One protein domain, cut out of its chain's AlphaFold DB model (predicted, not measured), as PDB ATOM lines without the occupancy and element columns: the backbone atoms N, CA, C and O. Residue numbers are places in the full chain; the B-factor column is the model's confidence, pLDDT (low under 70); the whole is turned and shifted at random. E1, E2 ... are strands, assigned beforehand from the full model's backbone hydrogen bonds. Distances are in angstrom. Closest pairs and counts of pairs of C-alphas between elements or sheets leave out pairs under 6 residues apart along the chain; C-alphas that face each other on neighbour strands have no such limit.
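This is residues 28 to 169 of the 203 residues of an uncharacterized protein of Verrucomicrobia bacterium (UniProt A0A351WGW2). With little regular structure, the domain is a sandwich, two strongly twisted four-stranded sheets face to face, their strands crossed at 44 degrees. The printed part has 142 residues, with eight named strands holding 54, E1 to E8 along the chain, all strand. One sheet is mixed, E4 E1 E8 E7; the other is antiparallel, E3 E2 E5 E6. It is compact, radius of gyration of the C-alphas 14.2 A, spanning 40 by 33 by 25 A.

E1, residues 29 to 36, is antiparallel to E4, residues 98 to 105, with N 32 and O 102 within hydrogen-bond range at 2.8 A. E1 is parallel to E8, residues 144 to 149 (N 33 and O 145, 2.8 A). E7, residues 135 to 141, forms a hairpin with E8 (N 139 and O 146, 2.9 A). E2, residues 53 to 59, forms a hairpin with E3, residues 84 to 90 (N 56 and O 87, 2.8 A). E2 is antiparallel to E5, residues 111 to 117 (N 55 and O 115, 2.7 A), which forms a hairpin with E6, residues 130 to 133 (N 116 and O 131, 3.1 A).

E1 begins at C-alpha 29 (130.973, 253.582, 156.669) and measures 22.9 A. E4, 20.6 A, bends by 57 degrees at residue 101. E8 ends at C-alpha 149 (152.412, 255.531, 157.369).

The printed part has no cut. The links E1 to E2, E2 to E3 and E5 to E6 are long. Residues 150 to 169 are among those with pLDDT under 70.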
ATOM      1  N   LEU A  28     128.580 254.697 160.368       61.75
ATOM      2  CA  LEU A  28     129.500 255.498 159.579       61.75
ATOM      3  C   LEU A  28     130.407 254.521 158.839       61.75
ATOM      4  O   LEU A  28     131.352 253.970 159.399       61.75
ATOM      5  N   ILE A  29     130.074 254.278 157.576       68.94
ATOM      6  CA  ILE A  29     130.973 253.582 156.669       68.94
ATOM      7  C   ILE A  29     132.079 254.573 156.329       68.94
ATOM      8  O   ILE A  29     131.842 255.549 155.610       68.94
ATOM      9  N   ILE A  30     133.267 254.337 156.874       69.88
ATOM     10  CA  ILE A  30     134.460 255.104 156.533       69.88
ATOM     11  C   ILE A  30     135.100 254.416 155.333       69.88
ATOM     12  O   ILE A  30     135.335 253.209 155.350       69.88
ATOM     13  N   THR A  31     135.344 255.184 154.274       79.81
ATOM     14  CA  THR A  31     136.238 254.759 153.196       79.81
ATOM     15  C   THR A  31     137.639 255.202 153.572       79.81
ATOM     16  O   THR A  31     137.860 256.382 153.835       79.81
ATOM     17  N   LEU A  32     138.573 254.269 153.616       79.69
ATOM     18  CA  LEU A  32     139.949 254.529 153.970       79.69
ATOM     19  C   LEU A  32     140.850 254.235 152.785       79.69
ATOM     20  O   LEU A  32     140.663 253.235 152.096       79.69
ATOM     21  N   SER A  33     141.803 255.127 152.562       84.62
ATOM     22  CA  SER A  33     142.920 254.918 151.662       84.62
ATOM     23  C   SER A  33     144.210 254.994 152.443       84.62
ATOM     24  O   SER A  33     144.383 255.880 153.277       84.62
ATOM     25  N   ALA A  34     145.074 254.018 152.212       82.88
ATOM     26  CA  ALA A  34     146.323 253.843 152.927       82.88
ATOM     27  C   ALA A  34     147.463 253.769 151.918       82.88
ATOM     28  O   ALA A  34     147.397 252.986 150.971       82.88
ATOM     29  N   SER A  35     148.503 254.555 152.152       86.38
ATOM     30  CA  SER A  35     149.730 254.550 151.366       86.38
ATOM     31  C   SER A  35     150.952 254.661 152.273       86.38
ATOM     32  O   SER A  35     150.826 255.021 153.443       86.38
ATOM     33  N   THR A  36     152.137 254.391 151.738       85.62
ATOM     34  CA  THR A  36     153.395 254.795 152.379       85.62
ATOM     35  C   THR A  36     154.150 255.756 151.472       85.62
ATOM     36  O   THR A  36     154.334 255.495 150.288       85.62
ATOM     37  N   SER A  37     154.664 256.850 152.026       83.69
ATOM     38  CA  SER A  37     155.585 257.753 151.313       83.69
ATOM     39  C   SER A  37     157.035 257.235 151.258       83.69
ATOM     40  O   SER A  37     157.943 257.970 150.872       83.69
ATOM     41  N   TYR A  38     157.284 255.996 151.695       80.44
ATOM     42  CA  TYR A  38     158.612 255.393 151.831       80.44
ATOM     43  C   TYR A  38     158.568 253.877 151.629       80.44
ATOM     44  O   TYR A  38     157.515 253.241 151.766       80.44
ATOM     45  N   SER A  39     159.738 253.309 151.329       84.06
ATOM     46  CA  SER A  39     159.891 251.873 151.148       84.06
ATOM     47  C   SER A  39     159.882 251.134 152.488       84.06
ATOM     48  O   SER A  39     160.631 251.486 153.402       84.06
ATOM     49  N   LEU A  40     159.068 250.086 152.606       82.31
ATOM     50  CA  LEU A  40     159.066 249.222 153.788       82.31
ATOM     51  C   LEU A  40     160.355 248.391 153.840       82.31
ATOM     52  O   LEU A  40     160.796 247.879 152.814       82.31
ATOM     53  N   THR A  41     160.956 248.233 155.021       81.56
ATOM     54  CA  THR A  41     162.228 247.509 155.183       81.56
ATOM     55  C   THR A  41     162.033 246.111 155.755       81.56
ATOM     56  O   THR A  41     161.363 245.929 156.774       81.56
ATOM     57  N   GLY A  42     162.663 245.124 155.124       73.19
ATOM     58  CA  GLY A  42     162.738 243.752 155.601       73.19
ATOM     59  C   GLY A  42     163.725 243.569 156.767       73.19
ATOM     60  O   GLY A  42     164.395 244.513 157.196       73.19
ATOM     61  N   PRO A  43     163.847 242.337 157.287       68.38
ATOM     62  CA  PRO A  43     164.712 242.012 158.428       68.38
ATOM     63  C   PRO A  43     166.208 242.249 158.160       68.38
ATOM     64  O   PRO A  43     166.953 242.542 159.092       68.38
ATOM     65  N   ASP A  44     166.640 242.184 156.900       74.56
ATOM     66  CA  ASP A  44     168.036 242.403 156.498       74.56
ATOM     67  C   ASP A  44     168.397 243.895 156.346       74.56
ATOM     68  O   ASP A  44     169.502 244.240 155.923       74.56
ATOM     69  N   GLY A  45     167.461 244.803 156.655       75.38
ATOM     70  CA  GLY A  45     167.626 246.253 156.511       75.38
ATOM     71  C   GLY A  45     167.525 246.765 155.068       75.38
ATOM     72  O   GLY A  45     167.633 247.968 154.844       75.38
ATOM     73  N   GLY A  46     167.317 245.872 154.096       82.12
ATOM     74  CA  GLY A  46     166.946 246.219 152.723       82.12
ATOM     75  C   GLY A  46     165.445 246.468 152.579       82.12
ATOM     76  O   GLY A  46     164.663 246.114 153.460       82.12
ATOM     77  N   ASN A  47     165.035 247.055 151.456       85.12
ATOM     78  CA  ASN A  47     163.617 247.189 151.124       85.12
ATOM     79  C   ASN A  47     162.969 245.801 150.990       85.12
ATOM     80  O   ASN A  47     163.607 244.866 150.502       85.12
ATOM     81  N   LEU A  48     161.706 245.684 151.399       84.75
ATOM     82  CA  LEU A  48     160.872 244.533 151.073       84.75
ATOM     83  C   LEU A  48     160.784 244.382 149.557       84.75
ATOM     84  O   LEU A  48     160.794 245.367 148.815       84.75
ATOM     85  N   ALA A  49     160.719 243.132 149.112       86.81
ATOM     86  CA  ALA A  49     160.580 242.836 147.702       86.81
ATOM     87  C   ALA A  49     159.243 243.370 147.162       86.81
ATOM     88  O   ALA A  49     158.226 243.396 147.858       86.81
ATOM     89  N   GLU A  50     159.238 243.756 145.888       90.06
ATOM     90  CA  GLU A  50     157.991 243.992 145.162       90.06
ATOM     91  C   GLU A  50     157.082 242.759 145.286       90.06
ATOM     92  O   GLU A  50     157.526 241.612 145.183       90.06
ATOM     93  N   GLY A  51     155.794 243.000 145.518       88.12
ATOM     94  CA  GLY A  51     154.802 241.953 145.714       88.12
ATOM     95  C   GLY A  51     154.750 241.392 147.133       88.12
ATOM     96  O   GLY A  51     153.910 240.531 147.386       88.12
ATOM     97  N   SER A  52     155.576 241.866 148.074       87.88
ATOM     98  CA  SER A  52     155.460 241.475 149.481       87.88
ATOM     99  C   SER A  52     154.071 241.809 150.047       87.88
ATOM    100  O   SER A  52     153.492 242.856 149.753       87.88
ATOM    101  N   VAL A  53     153.522 240.907 150.859       87.31
ATOM    102  CA  VAL A  53     152.173 241.020 151.429       87.31
ATOM    103  C   VAL A  53     152.148 242.014 152.586       87.31
ATOM    104  O   VAL A  53     152.913 241.894 153.546       87.31
ATOM    105  N   VAL A  54     151.180 242.931 152.545       87.31
ATOM    106  CA  VAL A  54     150.905 243.895 153.612       87.31
ATOM    107  C   VAL A  54     149.431 243.837 153.994       87.31
ATOM    108  O   VAL A  54     148.535 244.011 153.169       87.31
ATOM    109  N   LEU A  55     149.173 243.591 155.271       86.12
ATOM    110  CA  LEU A  55     147.853 243.612 155.881       86.12
ATOM    111  C   LEU A  55     147.656 244.937 156.611       86.12
ATOM    112  O   LEU A  55     148.553 245.437 157.282       86.12
ATOM    113  N   ILE A  56     146.451 245.472 156.514       85.75
ATOM    114  CA  ILE A  56     145.993 246.631 157.265       85.75
ATOM    115  C   ILE A  56     145.127 246.089 158.389       85.75
ATOM    116  O   ILE A  56     144.133 245.395 158.135       85.75
ATOM    117  N   VAL A  57     145.535 246.371 159.619       84.38
ATOM    118  CA  VAL A  57     144.922 245.823 160.827       84.38
ATOM    119  C   VAL A  57     144.329 246.961 161.634       84.38
ATOM    120  O   VAL A  57     144.963 248.000 161.822       84.38
ATOM    121  N   GLY A  58     143.084 246.764 162.056       84.44
ATOM    122  CA  GLY A  58     142.362 247.659 162.944       84.44
ATOM    123  C   GLY A  58     142.279 247.069 164.346       84.44
ATOM    124  O   GLY A  58     142.177 245.858 164.462       84.44
ATOM    125  N   SER A  59     142.280 247.897 165.384       82.31
ATOM    126  CA  SER A  59     142.129 247.488 166.790       82.31
ATOM    127  C   SER A  59     141.192 248.449 167.536       82.31
ATOM    128  O   SER A  59     140.928 249.566 167.064       82.31
ATOM    129  N   PHE A  60     140.644 248.031 168.679       80.94
ATOM    130  CA  PHE A  60     139.855 248.894 169.564       80.94
ATOM    131  C   PHE A  60     140.728 249.610 170.597       80.94
ATOM    132  O   PHE A  60     140.276 250.615 171.162       80.94
ATOM    133  N   ASP A  61     141.957 249.149 170.817       79.44
ATOM    134  CA  ASP A  61     142.921 249.729 171.733       79.44
ATOM    135  C   ASP A  61     144.278 250.040 171.070       79.44
ATOM    136  O   ASP A  61     144.508 249.859 169.876       79.44
ATOM    137  N   SER A  62     145.165 250.658 171.847       74.06
ATOM    138  CA  SER A  62     146.488 251.064 171.377       74.06
ATOM    139  C   SER A  62     147.529 249.966 171.617       74.06
ATOM    140  O   SER A  62     148.633 250.267 172.083       74.06
ATOM    141  N   ILE A  63     147.180 248.697 171.430       77.50
ATOM    142  CA  ILE A  63     148.069 247.547 171.579       77.50
ATOM    143  C   ILE A  63     147.945 246.701 170.311       77.50
ATOM    144  O   ILE A  63     146.867 246.304 169.906       77.50
ATOM    145  N   ALA A  64     149.077 246.429 169.661       76.00
ATOM    146  CA  ALA A  64     149.114 245.577 168.486       76.00
ATOM    147  C   ALA A  64     149.191 244.163 169.025       76.00
ATOM    148  O   ALA A  64     150.199 243.784 169.642       76.00
ATOM    149  N   ASP A  65     148.118 243.411 168.837       81.56
ATOM    150  CA  ASP A  65     148.058 242.065 169.349       81.56
ATOM    151  C   ASP A  65     148.971 241.136 168.528       81.56
ATOM    152  O   ASP A  65     149.131 241.266 167.304       81.56
ATOM    153  N   PRO A  66     149.624 240.164 169.189       77.06
ATOM    154  CA  PRO A  66     150.451 239.201 168.488       77.06
ATOM    155  C   PRO A  66     149.598 238.293 167.592       77.06
ATOM    156  O   PRO A  66     148.392 238.104 167.773       77.06
ATOM    157  N   MET A  67     150.258 237.647 166.635       80.50
ATOM    158  CA  MET A  67     149.661 236.524 165.912       80.50
ATOM    159  C   MET A  67     149.501 235.309 166.832       80.50
ATOM    160  O   MET A  67     150.315 235.078 167.727       80.50
ATOM    161  N   VAL A  68     148.485 234.488 166.564       80.62
ATOM    162  CA  VAL A  68     148.320 233.175 167.193       80.62
ATOM    163  C   VAL A  68     149.533 232.312 166.871       80.62
ATOM    164  O   VAL A  68     149.872 232.097 165.704       80.62
ATOM    165  N   GLU A  69     150.143 231.763 167.916       78.12
ATOM    166  CA  GLU A  69     151.160 230.731 167.788       78.12
ATOM    167  C   GLU A  69     150.496 229.353 167.649       78.12
ATOM    168  O   GLU A  69     149.671 228.948 168.473       78.12
ATOM    169  N   PHE A  70     150.852 228.612 166.602       74.31
ATOM    170  CA  PHE A  70     150.385 227.247 166.385       74.31
ATOM    171  C   PHE A  70     151.519 226.378 165.842       74.31
ATOM    172  O   PHE A  70     152.104 226.669 164.802       74.31
ATOM    173  N   GLY A  71     151.835 225.290 166.550       73.12
ATOM    174  CA  GLY A  71     152.872 224.345 166.120       73.12
ATOM    175  C   GLY A  71     154.294 224.923 166.079       73.12
ATOM    176  O   GLY A  71     155.107 224.433 165.302       73.12
ATOM    177  N   GLY A  72     154.594 225.948 166.887       67.12
ATOM    178  CA  GLY A  72     155.909 226.607 166.932       67.12
ATOM    179  C   GLY A  72     156.139 227.656 165.837       67.12
ATOM    180  O   GLY A  72     157.277 228.061 165.613       67.12
ATOM    181  N   GLY A  73     155.079 228.080 165.141       67.25
ATOM    182  CA  GLY A  73     155.096 229.189 164.189       67.25
ATOM    183  C   GLY A  73     153.924 230.145 164.408       67.25
ATOM    184  O   GLY A  73     152.963 229.816 165.104       67.25
ATOM    185  N   LEU A  74     154.004 231.332 163.805       72.19
ATOM    186  CA  LEU A  74     152.948 232.346 163.855       72.19
ATOM    187  C   LEU A  74     151.997 232.181 162.665       72.19
ATOM    188  O   LEU A  74     152.436 232.021 161.526       72.19
ATOM    189  N   LEU A  75     150.690 232.231 162.918       74.25
ATOM    190  CA  LEU A  75     149.670 232.178 161.872       74.25
ATOM    191  C   LEU A  75     149.433 233.582 161.298       74.25
ATOM    192  O   LEU A  75     148.792 234.419 161.928       74.25
ATOM    193  N   SER A  76     149.907 233.826 160.080       70.69
ATOM    194  CA  SER A  76     149.860 235.134 159.398       70.69
ATOM    195  C   SER A  76     148.471 235.768 159.264       70.69
ATOM    196  O   SER A  76     148.331 236.987 159.328       70.69
ATOM    197  N   TYR A  77     147.439 234.940 159.111       73.69
ATOM    198  CA  TYR A  77     146.033 235.335 158.969       73.69
ATOM    199  C   TYR A  77     145.277 235.379 160.304       73.69
ATOM    200  O   TYR A  77     144.049 235.468 160.324       73.69
ATOM    201  N   SER A  78     145.987 235.223 161.420       78.56
ATOM    202  CA  SER A  78     145.378 235.238 162.740       78.56
ATOM    203  C   SER A  78     145.441 236.625 163.370       78.56
ATOM    204  O   SER A  78     146.435 237.350 163.268       78.56
ATOM    205  N   PHE A  79     144.352 236.958 164.046       81.62
ATOM    206  CA  PHE A  79     144.174 238.178 164.814       81.62
ATOM    207  C   PHE A  79     143.778 237.728 166.219       81.62
ATOM    208  O   PHE A  79     142.959 236.811 166.361       81.62
ATOM    209  N   THR A  80     144.442 238.263 167.239       80.25
ATOM    210  CA  THR A  80     144.135 237.961 168.643       80.25
ATOM    211  C   THR A  80     143.641 239.214 169.342       80.25
ATOM    212  O   THR A  80     143.630 240.270 168.728       80.25
ATOM    213  N   GLY A  81     143.152 239.052 170.576       84.31
ATOM    214  CA  GLY A  81     142.610 240.152 171.364       84.31
ATOM    215  C   GLY A  81     141.474 240.866 170.643       84.31
ATOM    216  O   GLY A  81     140.402 240.275 170.457       84.31
ATOM    217  N   ASP A  82     141.702 242.121 170.287       80.44
ATOM    218  CA  ASP A  82     140.716 243.009 169.679       80.44
ATOM    219  C   ASP A  82     141.072 243.420 168.234       80.44
ATOM    220  O   ASP A  82     140.294 244.119 167.579       80.44
ATOM    221  N   ASP A  83     142.188 242.909 167.709       82.44
ATOM    222  CA  ASP A  83     142.600 243.111 166.327       82.44
ATOM    223  C   ASP A  83     141.593 242.518 165.329       82.44
ATOM    224  O   ASP A  83     141.121 241.380 165.442       82.44
ATOM    225  N   ILE A  84     141.345 243.262 164.256       81.81
ATOM    226  CA  ILE A  84     140.537 242.850 163.118       81.81
ATOM    227  C   ILE A  84     141.247 243.138 161.797       81.81
ATOM    228  O   ILE A  84     141.949 244.133 161.612       81.81
ATOM    229  N   PHE A  85     141.006 242.268 160.823       83.56
ATOM    230  CA  PHE A  85     141.456 242.483 159.457       83.56
ATOM    231  C   PHE A  85     140.647 243.591 158.779       83.56
ATOM    232  O   PHE A  85     139.417 243.515 158.725       83.56
ATOM    233  N   VAL A  86     141.336 244.580 158.207       82.69
ATOM    234  CA  VAL A  86     140.698 245.707 157.511       82.69
ATOM    235  C   VAL A  86     140.941 245.645 156.005       82.69
ATOM    236  O   VAL A  86     140.019 245.880 155.223       82.69
ATOM    237  N   GLY A  87     142.156 245.304 155.579       82.88
ATOM    238  CA  GLY A  87     142.503 245.279 154.161       82.88
ATOM    239  C   GLY A  87     143.833 244.600 153.867       82.88
ATOM    240  O   GLY A  87     144.622 244.332 154.768       82.88
ATOM    241  N   LEU A  88     144.074 244.318 152.590       86.88
ATOM    242  CA  LEU A  88     145.315 243.737 152.085       86.88
ATOM    243  C   LEU A  88     145.791 244.545 150.882       86.88
ATOM    244  O   LEU A  88     144.989 244.931 150.033       86.88
ATOM    245  N   CYS A  89     147.097 244.761 150.810       89.06
ATOM    246  CA  CYS A  89     147.786 245.361 149.679       89.06
ATOM    247  C   CYS A  89     149.155 244.698 149.488       89.06
ATOM    248  O   CYS A  89     149.555 243.822 150.263       89.06
ATOM    249  N   TYR A  90     149.843 245.095 148.425       90.44
ATOM    250  CA  TYR A  90     151.147 244.564 148.061       90.44
ATOM    251  C   TYR A  90     152.158 245.697 147.955       90.44
ATOM    252  O   TYR A  90     151.799 246.816 147.582       90.44
ATOM    253  N   VAL A  91     153.409 245.383 148.272       90.12
ATOM    254  CA  VAL A  91     154.539 246.286 148.060       90.12
ATOM    255  C   VAL A  91     154.722 246.532 146.561       90.12
ATOM    256  O   VAL A  91     154.730 245.590 145.768       90.12
ATOM    257  N   LEU A  92     154.830 247.800 146.180       90.69
ATOM    258  CA  LEU A  92     155.064 248.261 144.817       90.69
ATOM    259  C   LEU A  92     156.551 248.143 144.442       90.69
ATOM    260  O   LEU A  92     157.402 247.830 145.275       90.69
ATOM    261  N   ASP A  93     156.873 248.391 143.176       88.88
ATOM    262  CA  ASP A  93     158.236 248.301 142.633       88.88
ATOM    263  C   ASP A  93     159.219 249.292 143.285       88.88
ATOM    264  O   ASP A  93     160.412 249.010 143.417       88.88
ATOM    265  N   ASP A  94     158.719 250.435 143.750       85.38
ATOM    266  CA  ASP A  94     159.460 251.433 144.526       85.38
ATOM    267  C   ASP A  94     159.544 251.114 146.036       85.38
ATOM    268  O   ASP A  94     160.134 251.867 146.819       85.38
ATOM    269  N   GLY A  95     158.990 249.977 146.462       82.56
ATOM    270  CA  GLY A  95     158.967 249.512 147.845       82.56
ATOM    271  C   GLY A  95     157.865 250.135 148.710       82.56
ATOM    272  O   GLY A  95     157.780 249.802 149.896       82.56
ATOM    273  N   THR A  96     157.049 251.037 148.160       88.25
ATOM    274  CA  THR A  96     155.916 251.658 148.863       88.25
ATOM    275  C   THR A  96     154.667 250.775 148.812       88.25
ATOM    276  O   THR A  96     154.679 249.693 148.225       88.25
ATOM    277  N   ILE A  97     153.574 251.212 149.436       88.75
ATOM    278  CA  ILE A  97     152.249 250.614 149.251       88.75
ATOM    279  C   ILE A  97     151.240 251.663 148.790       88.75
ATOM    280  O   ILE A  97     151.305 252.828 149.185       88.75
ATOM    281  N   ASP A  98     150.235 251.199 148.053       86.19
ATOM    282  CA  ASP A  98     148.970 251.899 147.845       86.19
ATOM    283  C   ASP A  98     147.832 250.877 147.939       86.19
ATOM    284  O   ASP A  98     147.684 249.984 147.102       86.19
ATOM    285  N   ALA A  99     147.044 250.975 149.003       79.44
ATOM    286  CA  ALA A  99     145.949 250.059 149.285       79.44
ATOM    287  C   ALA A  99     144.598 250.513 148.704       79.44
ATOM    288  O   ALA A  99     143.584 249.849 148.938       79.44
ATOM    289  N   GLY A 100     144.547 251.608 147.936       75.06
ATOM    290  CA  GLY A 100     143.302 252.118 147.360       75.06
ATOM    291  C   GLY A 100     142.212 252.362 148.413       75.06
ATOM    292  O   GLY A 100     142.498 252.509 149.593       75.06
ATOM    293  N   GLY A 101     140.943 252.440 147.997       73.88
ATOM    294  CA  GLY A 101     139.818 252.707 148.901       73.88
ATOM    295  C   GLY A 101     139.144 251.436 149.422       73.88
ATOM    296  O   GLY A 101     138.390 250.802 148.682       73.88
ATOM    297  N   PHE A 102     139.318 251.107 150.700       75.38
ATOM    298  CA  PHE A 102     138.568 250.049 151.390       75.38
ATOM    299  C   PHE A 102     137.575 250.637 152.391       75.38
ATOM    300  O   PHE A 102     137.683 251.787 152.802       75.38
ATOM    301  N   LYS A 103     136.543 249.871 152.744       74.69
ATOM    302  CA  LYS A 103     135.453 250.337 153.608       74.69
ATOM    303  C   LYS A 103     135.361 249.463 154.843       74.69
ATOM    304  O   LYS A 103     135.307 248.245 154.706       74.69
ATOM    305  N   TYR A 104     135.267 250.084 156.012       69.25
ATOM    306  CA  TYR A 104     135.021 249.377 157.266       69.25
ATOM    307  C   TYR A 104     134.025 250.145 158.144       69.25
ATOM    308  O   TYR A 104     133.740 251.328 157.924       69.25
ATOM    309  N   GLU A 105     133.439 249.437 159.108       66.38
ATOM    310  CA  GLU A 105     132.495 250.011 160.062       66.38
ATOM    311  C   GLU A 105     133.256 250.622 161.245       66.38
ATOM    312  O   GLU A 105     133.935 249.917 161.989       66.38
ATOM    313  N   SER A 106     133.149 251.942 161.431       65.25
ATOM    314  CA  SER A 106     133.978 252.672 162.403       65.25
ATOM    315  C   SER A 106     133.604 252.460 163.871       65.25
ATOM    316  O   SER A 106     134.215 253.070 164.740       65.25
ATOM    317  N   SER A 107     132.567 251.672 164.162       64.12
ATOM    318  CA  SER A 107     132.159 251.343 165.533       64.12
ATOM    319  C   SER A 107     133.083 250.307 166.182       64.12
ATOM    320  O   SER A 107     133.002 250.109 167.392       64.12
ATOM    321  N   LEU A 108     133.929 249.647 165.379       65.38
ATOM    322  CA  LEU A 108     134.762 248.522 165.802       65.38
ATOM    323  C   LEU A 108     136.272 248.760 165.656       65.38
ATOM    324  O   LEU A 108     137.052 247.851 165.901       65.38
ATOM    325  N   VAL A 109     136.698 249.943 165.207       72.06
ATOM    326  CA  VAL A 109     138.120 250.233 164.979       72.06
ATOM    327  C   VAL A 109     138.423 251.645 165.433       72.06
ATOM    328  O   VAL A 109     138.020 252.617 164.790       72.06
ATOM    329  N   ASN A 110     139.182 251.720 166.516       72.88
ATOM    330  CA  ASN A 110     139.709 252.955 167.067       72.88
ATOM    331  C   ASN A 110     141.173 253.153 166.694       72.88
ATOM    332  O   ASN A 110     141.652 254.271 166.805       72.88
ATOM    333  N   TYR A 111     141.870 252.114 166.236       76.38
ATOM    334  CA  TYR A 111     143.297 252.154 165.947       76.38
ATOM    335  C   TYR A 111     143.634 251.422 164.656       76.38
ATOM    336  O   TYR A 111     142.988 250.435 164.330       76.38
ATOM    337  N   LEU A 112     144.625 251.910 163.904       80.38
ATOM    338  CA  LEU A 112     145.110 251.281 162.671       80.38
ATOM    339  C   LEU A 112     146.630 251.195 162.654       80.38
ATOM    340  O   LEU A 112     147.312 252.147 163.041       80.38
ATOM    341  N   TYR A 113     147.125 250.079 162.131       80.50
ATOM    342  CA  TYR A 113     148.536 249.826 161.882       80.50
ATOM    343  C   TYR A 113     148.697 248.846 160.702       80.50
ATOM    344  O   TYR A 113     147.741 248.174 160.297       80.50
ATOM    345  N   LEU A 114     149.893 248.768 160.110       83.38
ATOM    346  CA  LEU A 114     150.189 247.743 159.096       83.38
ATOM    347  C   LEU A 114     150.836 246.522 159.731       83.38
ATOM    348  O   LEU A 114     151.623 246.666 160.657       83.38
ATOM    349  N   ARG A 115     150.597 245.343 159.162       83.88
ATOM    350  CA  ARG A 115     151.366 244.118 159.388       83.88
ATOM    351  C   ARG A 115     151.903 243.629 158.049       83.88
ATOM    352  O   ARG A 115     151.118 243.287 157.174       83.88
ATOM    353  N   PHE A 116     153.214 243.572 157.874       84.00
ATOM    354  CA  PHE A 116     153.828 243.182 156.599       84.00
ATOM    355  C   PHE A 116     154.693 241.934 156.735       84.00
ATOM    356  O   PHE A 116     155.235 241.671 157.807       84.00
ATOM    357  N   PHE A 117     154.817 241.179 155.643       81.56
ATOM    358  CA  PHE A 117     155.572 239.930 155.562       81.56
ATOM    359  C   PHE A 117     156.519 239.963 154.367       81.56
ATOM    360  O   PHE A 117     156.148 240.432 153.289       81.56
ATOM    361  N   ASP A 118     157.702 239.378 154.522       80.69
ATOM    362  CA  ASP A 118     158.594 239.108 153.390       80.69
ATOM    363  C   ASP A 118     158.130 237.865 152.606       80.69
ATOM    364  O   ASP A 118     158.748 236.804 152.618       80.69
ATOM    365  N   ALA A 119     156.948 237.969 151.997       79.75
ATOM    366  CA  ALA A 119     156.306 236.894 151.253       79.75
ATOM    367  C   ALA A 119     155.466 237.458 150.107       79.75
ATOM    368  O   ALA A 119     154.706 238.396 150.321       79.75
ATOM    369  N   ALA A 120     155.555 236.848 148.924       82.44
ATOM    370  CA  ALA A 120     154.844 237.298 147.721       82.44
ATOM    371  C   ALA A 120     153.412 236.738 147.573       82.44
ATOM    372  O   ALA A 120     152.689 237.098 146.647       82.44
ATOM    373  N   GLU A 121     152.990 235.831 148.460       78.62
ATOM    374  CA  GLU A 121     151.703 235.135 148.363       78.62
ATOM    375  C   GLU A 121     150.920 235.193 149.680       78.62
ATOM    376  O   GLU A 121     151.486 235.077 150.769       78.62
ATOM    377  N   TYR A 122     149.593 235.331 149.571       75.88
ATOM    378  CA  TYR A 122     148.655 235.252 150.693       75.88
ATOM    379  C   TYR A 122     147.704 234.049 150.512       75.88
ATOM    380  O   TYR A 122     147.161 233.882 149.417       75.88
ATOM    381  N   PRO A 123     147.433 233.232 151.552       72.81
ATOM    382  CA  PRO A 123     147.914 233.348 152.930       72.81
ATOM    383  C   PRO A 123     149.411 233.055 153.050       72.81
ATOM    384  O   PRO A 123     149.921 232.141 152.409       72.81
ATOM    385  N   VAL A 124     150.102 233.808 153.906       72.62
ATOM    386  CA  VAL A 124     151.541 233.627 154.126       72.62
ATOM    387  C   VAL A 124     151.752 232.314 154.886       72.62
ATOM    388  O   VAL A 124     151.302 232.176 156.026       72.62
ATOM    389  N   GLN A 125     152.389 231.332 154.246       71.75
ATOM    390  CA  GLN A 125     152.627 229.997 154.810       71.75
ATOM    391  C   GLN A 125     154.077 229.827 155.262       71.75
ATOM    392  O   GLN A 125     154.998 230.130 154.510       71.75
ATOM    393  N   GLY A 126     154.282 229.255 156.451       65.94
ATOM    394  CA  GLY A 126     155.610 229.007 157.017       65.94
ATOM    395  C   GLY A 126     156.062 230.092 157.996       65.94
ATOM    396  O   GLY A 126     155.275 230.945 158.401       65.94
ATOM    397  N   VAL A 127     157.327 230.029 158.412       65.88
ATOM    398  CA  VAL A 127     157.925 231.017 159.321       65.88
ATOM    399  C   VAL A 127     158.460 232.175 158.489       65.88
ATOM    400  O   VAL A 127     159.405 231.992 157.727       65.88
ATOM    401  N   HIS A 128     157.861 233.352 158.658       69.38
ATOM    402  CA  HIS A 128     158.248 234.576 157.959       69.38
ATOM    403  C   HIS A 128     158.574 235.679 158.951       69.38
ATOM    404  O   HIS A 128     157.951 235.789 160.012       69.38
ATOM    405  N   ALA A 129     159.544 236.506 158.583       67.94
ATOM    406  CA  ALA A 129     159.783 237.755 159.276       67.94
ATOM    407  C   ALA A 129     158.594 238.696 159.028       67.94
ATOM    408  O   ALA A 129     158.080 238.771 157.909       67.94
ATOM    409  N   TRP A 130     158.148 239.388 160.073       71.69
ATOM    410  CA  TRP A 130     157.014 240.302 159.992       71.69
ATOM    411  C   TRP A 130     157.260 241.554 160.821       71.69
ATOM    412  O   TRP A 130     157.984 241.516 161.814       71.69
ATOM    413  N   GLY A 131     156.659 242.665 160.427       72.12
ATOM    414  CA  GLY A 131     156.792 243.926 161.149       72.12
ATOM    415  C   GLY A 131     155.490 244.701 161.188       72.12
ATOM    416  O   GLY A 131     154.514 244.330 160.529       72.12
ATOM    417  N   THR A 132     155.499 245.772 161.976       73.62
ATOM    418  CA  THR A 132     154.396 246.724 162.070       73.62
ATOM    419  C   THR A 132     154.851 248.138 161.760       73.62
ATOM    420  O   THR A 132     156.040 248.447 161.833       73.62
ATOM    421  N   THR A 133     153.913 249.002 161.382       70.12
ATOM    422  CA  THR A 133     154.201 250.428 161.232       70.12
ATOM    423  C   THR A 133     153.029 251.302 161.643       70.12
ATOM    424  O   THR A 133     151.865 250.890 161.579       70.12
ATOM    425  N   ASP A 134     153.382 252.518 162.033       69.06
ATOM    426  CA  ASP A 134     152.497 253.514 162.599       69.06
ATOM    427  C   ASP A 134     152.081 254.517 161.534       69.06
ATOM    428  O   ASP A 134     152.766 254.734 160.533       69.06
ATOM    429  N   VAL A 135     150.965 255.186 161.772       70.38
ATOM    430  CA  VAL A 135     150.464 256.230 160.880       70.38
ATOM    431  C   VAL A 135     151.138 257.575 161.196       70.38
ATOM    432  O   VAL A 135     151.241 257.970 162.355       70.38
ATOM    433  N   TRP A 136     151.542 258.309 160.158       68.44
ATOM    434  CA  TRP A 136     152.215 259.616 160.224       68.44
ATOM    435  C   TRP A 136     151.386 260.771 159.674       68.44
ATOM    436  O   TRP A 136     151.380 261.867 160.233       68.44
ATOM    437  N   GLY A 137     150.672 260.539 158.579       67.62
ATOM    438  CA  GLY A 137     149.812 261.526 157.938       67.62
ATOM    439  C   GLY A 137     148.364 261.073 157.981       67.62
ATOM    440  O   GLY A 137     148.060 259.954 157.584       67.62
ATOM    441  N   VAL A 138     147.457 261.944 158.427       72.31
ATOM    442  CA  VAL A 138     146.010 261.690 158.378       72.31
ATOM    443  C   VAL A 138     145.308 262.903 157.799       72.31
ATOM    444  O   VAL A 138     145.412 264.009 158.332       72.31
ATOM    445  N   THR A 139     144.560 262.697 156.720       75.50
ATOM    446  CA  THR A 139     143.673 263.723 156.169       75.50
ATOM    447  C   THR A 139     142.245 263.202 156.113       75.50
ATOM    448  O   THR A 139     141.977 262.130 155.571       75.50
ATOM    449  N   ASN A 140     141.319 263.978 156.679       68.12
ATOM    450  CA  ASN A 140     139.914 263.601 156.778       68.12
ATOM    451  C   ASN A 140     139.067 264.506 155.884       68.12
ATOM    452  O   ASN A 140     139.036 265.727 156.049       68.12
ATOM    453  N   GLN A 141     138.346 263.885 154.961       65.31
ATOM    454  CA  GLN A 141     137.236 264.471 154.219       65.31
ATOM    455  C   GLN A 141     135.958 263.712 154.599       65.31
ATOM    456  O   GLN A 141     136.010 262.664 155.241       65.31
ATOM    457  N   PHE A 142     134.778 264.246 154.278       55.44
ATOM    458  CA  PHE A 142     133.522 263.599 154.670       55.44
ATOM    459  C   PHE A 142     133.494 262.130 154.203       55.44
ATOM    460  O   PHE A 142     133.532 261.875 153.003       55.44
ATOM    461  N   GLN A 143     133.449 261.185 155.154       64.81
ATOM    462  CA  GLN A 143     133.456 259.726 154.929       64.81
ATOM    463  C   GLN A 143     134.702 259.147 154.230       64.81
ATOM    464  O   GLN A 143     134.705 257.958 153.903       64.81
ATOM    465  N   TYR A 144     135.750 259.946 154.026       70.62
ATOM    466  CA  TYR A 144     137.000 259.515 153.411       70.62
ATOM    467  C   TYR A 144     138.193 259.888 154.289       70.62
ATOM    468  O   TYR A 144     138.366 261.054 154.648       70.62
ATOM    469  N   VAL A 145     139.020 258.903 154.613       73.75
ATOM    470  CA  VAL A 145     140.240 259.075 155.401       73.75
ATOM    471  C   VAL A 145     141.418 258.631 154.547       73.75
ATOM    472  O   VAL A 145     141.444 257.491 154.095       73.75
ATOM    473  N   SER A 146     142.381 259.521 154.319       77.62
ATOM    474  CA  SER A 146     143.660 259.165 153.697       77.62
ATOM    475  C   SER A 146     144.725 259.077 154.778       77.62
ATOM    476  O   SER A 146     144.911 260.039 155.530       77.62
ATOM    477  N   LEU A 147     145.414 257.943 154.831       77.69
ATOM    478  CA  LEU A 147     146.493 257.655 155.760       77.69
ATOM    479  C   LEU A 147     147.810 257.487 155.014       77.69
ATOM    480  O   LEU A 147     147.873 256.780 154.009       77.69
ATOM    481  N   ASP A 148     148.851 258.098 155.559       80.25
ATOM    482  CA  ASP A 148     150.238 257.836 155.201       80.25
ATOM    483  C   ASP A 148     150.961 257.272 156.425       80.25
ATOM    484  O   ASP A 148     150.862 257.847 157.512       80.25
ATOM    485  N   PHE A 149     151.651 256.147 156.276       75.62
ATOM    486  CA  PHE A 149     152.412 255.531 157.369       75.62
ATOM    487  C   PHE A 149     153.798 256.194 157.537       75.62
ATOM    488  O   PHE A 149     154.234 256.956 156.675       75.62
ATOM    489  N   ALA A 150     154.466 256.010 158.682       64.88
ATOM    490  CA  ALA A 150     155.597 256.839 159.125       64.88
ATOM    491  C   ALA A 150     157.003 256.360 158.703       64.88
ATOM    492  O   ALA A 150     157.386 255.242 159.051       64.88
ATOM    493  N   PRO A 151     157.853 257.241 158.131       52.53
ATOM    494  CA  PRO A 151     159.266 256.944 157.860       52.53
ATOM    495  C   PRO A 151     160.234 257.220 159.034       52.53
ATOM    496  O   PRO A 151     161.334 256.672 159.059       52.53
ATOM    497  N   GLU A 152     159.885 258.068 160.012       52.22
ATOM    498  CA  GLU A 152     160.857 258.621 160.985       52.22
ATOM    499  C   GLU A 152     161.222 257.692 162.159       52.22
ATOM    500  O   GLU A 152     162.141 257.991 162.924       52.22
ATOM    501  N   HIS A 153     160.551 256.546 162.293       46.78
ATOM    502  CA  HIS A 153     160.749 255.636 163.423       46.78
ATOM    503  C   HIS A 153     161.403 254.289 163.083       46.78
ATOM    504  O   HIS A 153     161.569 253.467 163.978       46.78
ATOM    505  N   GLY A 154     161.867 254.094 161.841       42.62
ATOM    506  CA  GLY A 154     162.797 253.012 161.492       42.62
ATOM    507  C   GLY A 154     162.370 251.632 161.993       42.62
ATOM    508  O   GLY A 154     163.096 251.005 162.762       42.62
ATOM    509  N   TYR A 155     161.201 251.151 161.578       51.38
ATOM    510  CA  TYR A 155     160.739 249.818 161.951       51.38
ATOM    511  C   TYR A 155     161.139 248.798 160.887       51.38
ATOM    512  O   TYR A 155     160.396 248.495 159.956       51.38
ATOM    513  N   GLY A 156     162.340 248.249 161.052       50.06
ATOM    514  CA  GLY A 156     162.577 246.868 160.647       50.06
ATOM    515  C   GLY A 156     161.759 245.931 161.541       50.06
ATOM    516  O   GLY A 156     161.310 246.322 162.615       50.06
ATOM    517  N   VAL A 157     161.572 244.692 161.095       44.38
ATOM    518  CA  VAL A 157     161.010 243.565 161.867       44.38
ATOM    519  C   VAL A 157     161.445 243.643 163.347       44.38
ATOM    520  O   VAL A 157     162.605 243.397 163.672       44.38
ATOM    521  N   GLY A 158     160.534 244.042 164.245       42.28
ATOM    522  CA  GLY A 158     160.842 244.340 165.649       42.28
ATOM    523  C   GLY A 158     159.612 244.782 166.458       42.28
ATOM    524  O   GLY A 158     158.735 245.469 165.947       42.28
ATOM    525  N   HIS A 159     159.536 244.345 167.723       37.25
ATOM    526  CA  HIS A 159     158.351 244.415 168.598       37.25
ATOM    527  C   HIS A 159     158.079 245.794 169.230       37.25
ATOM    528  O   HIS A 159     158.121 245.923 170.457       37.25
ATOM    529  N   THR A 160     157.786 246.830 168.446       34.06
ATOM    530  CA  THR A 160     157.324 248.105 169.023       34.06
ATOM    531  C   THR A 160     156.152 248.704 168.265       34.06
ATOM    532  O   THR A 160     156.129 248.714 167.040       34.06
ATOM    533  N   ASN A 161     155.202 249.207 169.051       36.34
ATOM    534  CA  ASN A 161     153.872 249.629 168.651       36.34
ATOM    535  C   ASN A 161     153.746 251.166 168.657       36.34
ATOM    536  O   ASN A 161     154.030 251.747 169.704       36.34
ATOM    537  N   ASN A 162     153.190 251.808 167.624       41.16
ATOM    538  CA  ASN A 162     152.388 253.027 167.783       41.16
ATOM    539  C   ASN A 162     151.130 253.006 166.885       41.16
ATOM    540  O   ASN A 162     151.021 252.271 165.908       41.16
ATOM    541  N   PHE A 163     150.133 253.813 167.254       42.03
ATOM    542  CA  PHE A 163     148.791 253.758 166.669       42.03
ATOM    543  C   PHE A 163     148.219 255.146 166.430       42.03
ATOM    544  O   PHE A 163     148.590 256.113 167.098       42.03
ATOM    545  N   VAL A 164     147.225 255.219 165.546       40.34
ATOM    546  CA  VAL A 164     146.388 256.407 165.354       40.34
ATOM    547  C   VAL A 164     144.985 256.174 165.874       40.34
ATOM    548  O   VAL A 164     144.360 255.202 165.484       40.34
ATOM    549  N   ILE A 165     144.479 257.107 166.685       46.56
ATOM    550  CA  ILE A 165     143.087 257.111 167.143       46.56
ATOM    551  C   ILE A 165     142.179 257.572 165.999       46.56
ATOM    552  O   ILE A 165     142.240 258.727 165.568       46.56
ATOM    553  N   ILE A 166     141.296 256.695 165.544       50.44
ATOM    554  CA  ILE A 166     140.196 257.030 164.650       50.44
ATOM    555  C   ILE A 166     139.028 257.502 165.515       50.44
ATOM    556  O   ILE A 166     138.629 256.798 166.440       50.44
ATOM    557  N   PRO A 167     138.457 258.687 165.249       43.62
ATOM    558  CA  PRO A 167     137.291 259.136 165.992       43.62
ATOM    559  C   PRO A 167     136.100 258.196 165.736       43.62
ATOM    560  O   PRO A 167     135.662 258.046 164.593       43.62
ATOM    561  N   GLU A 168     135.564 257.597 166.806       44.97
ATOM    562  CA  GLU A 168     134.338 256.792 166.765       44.97
ATOM    563  C   GLU A 168     133.171 257.578 166.147       44.97
ATOM    564  O   GLU A 168     132.980 258.775 166.396       44.97
ATOM    565  N   ALA A 169     132.318 256.878 165.398       48.12
ATOM    566  CA  ALA A 169     130.997 257.391 165.071       48.12
ATOM    567  C   ALA A 169     130.081 257.207 166.283       48.12
ATOM    568  O   ALA A 169     129.908 256.093 166.767       48.12
TER     569      ALA A 169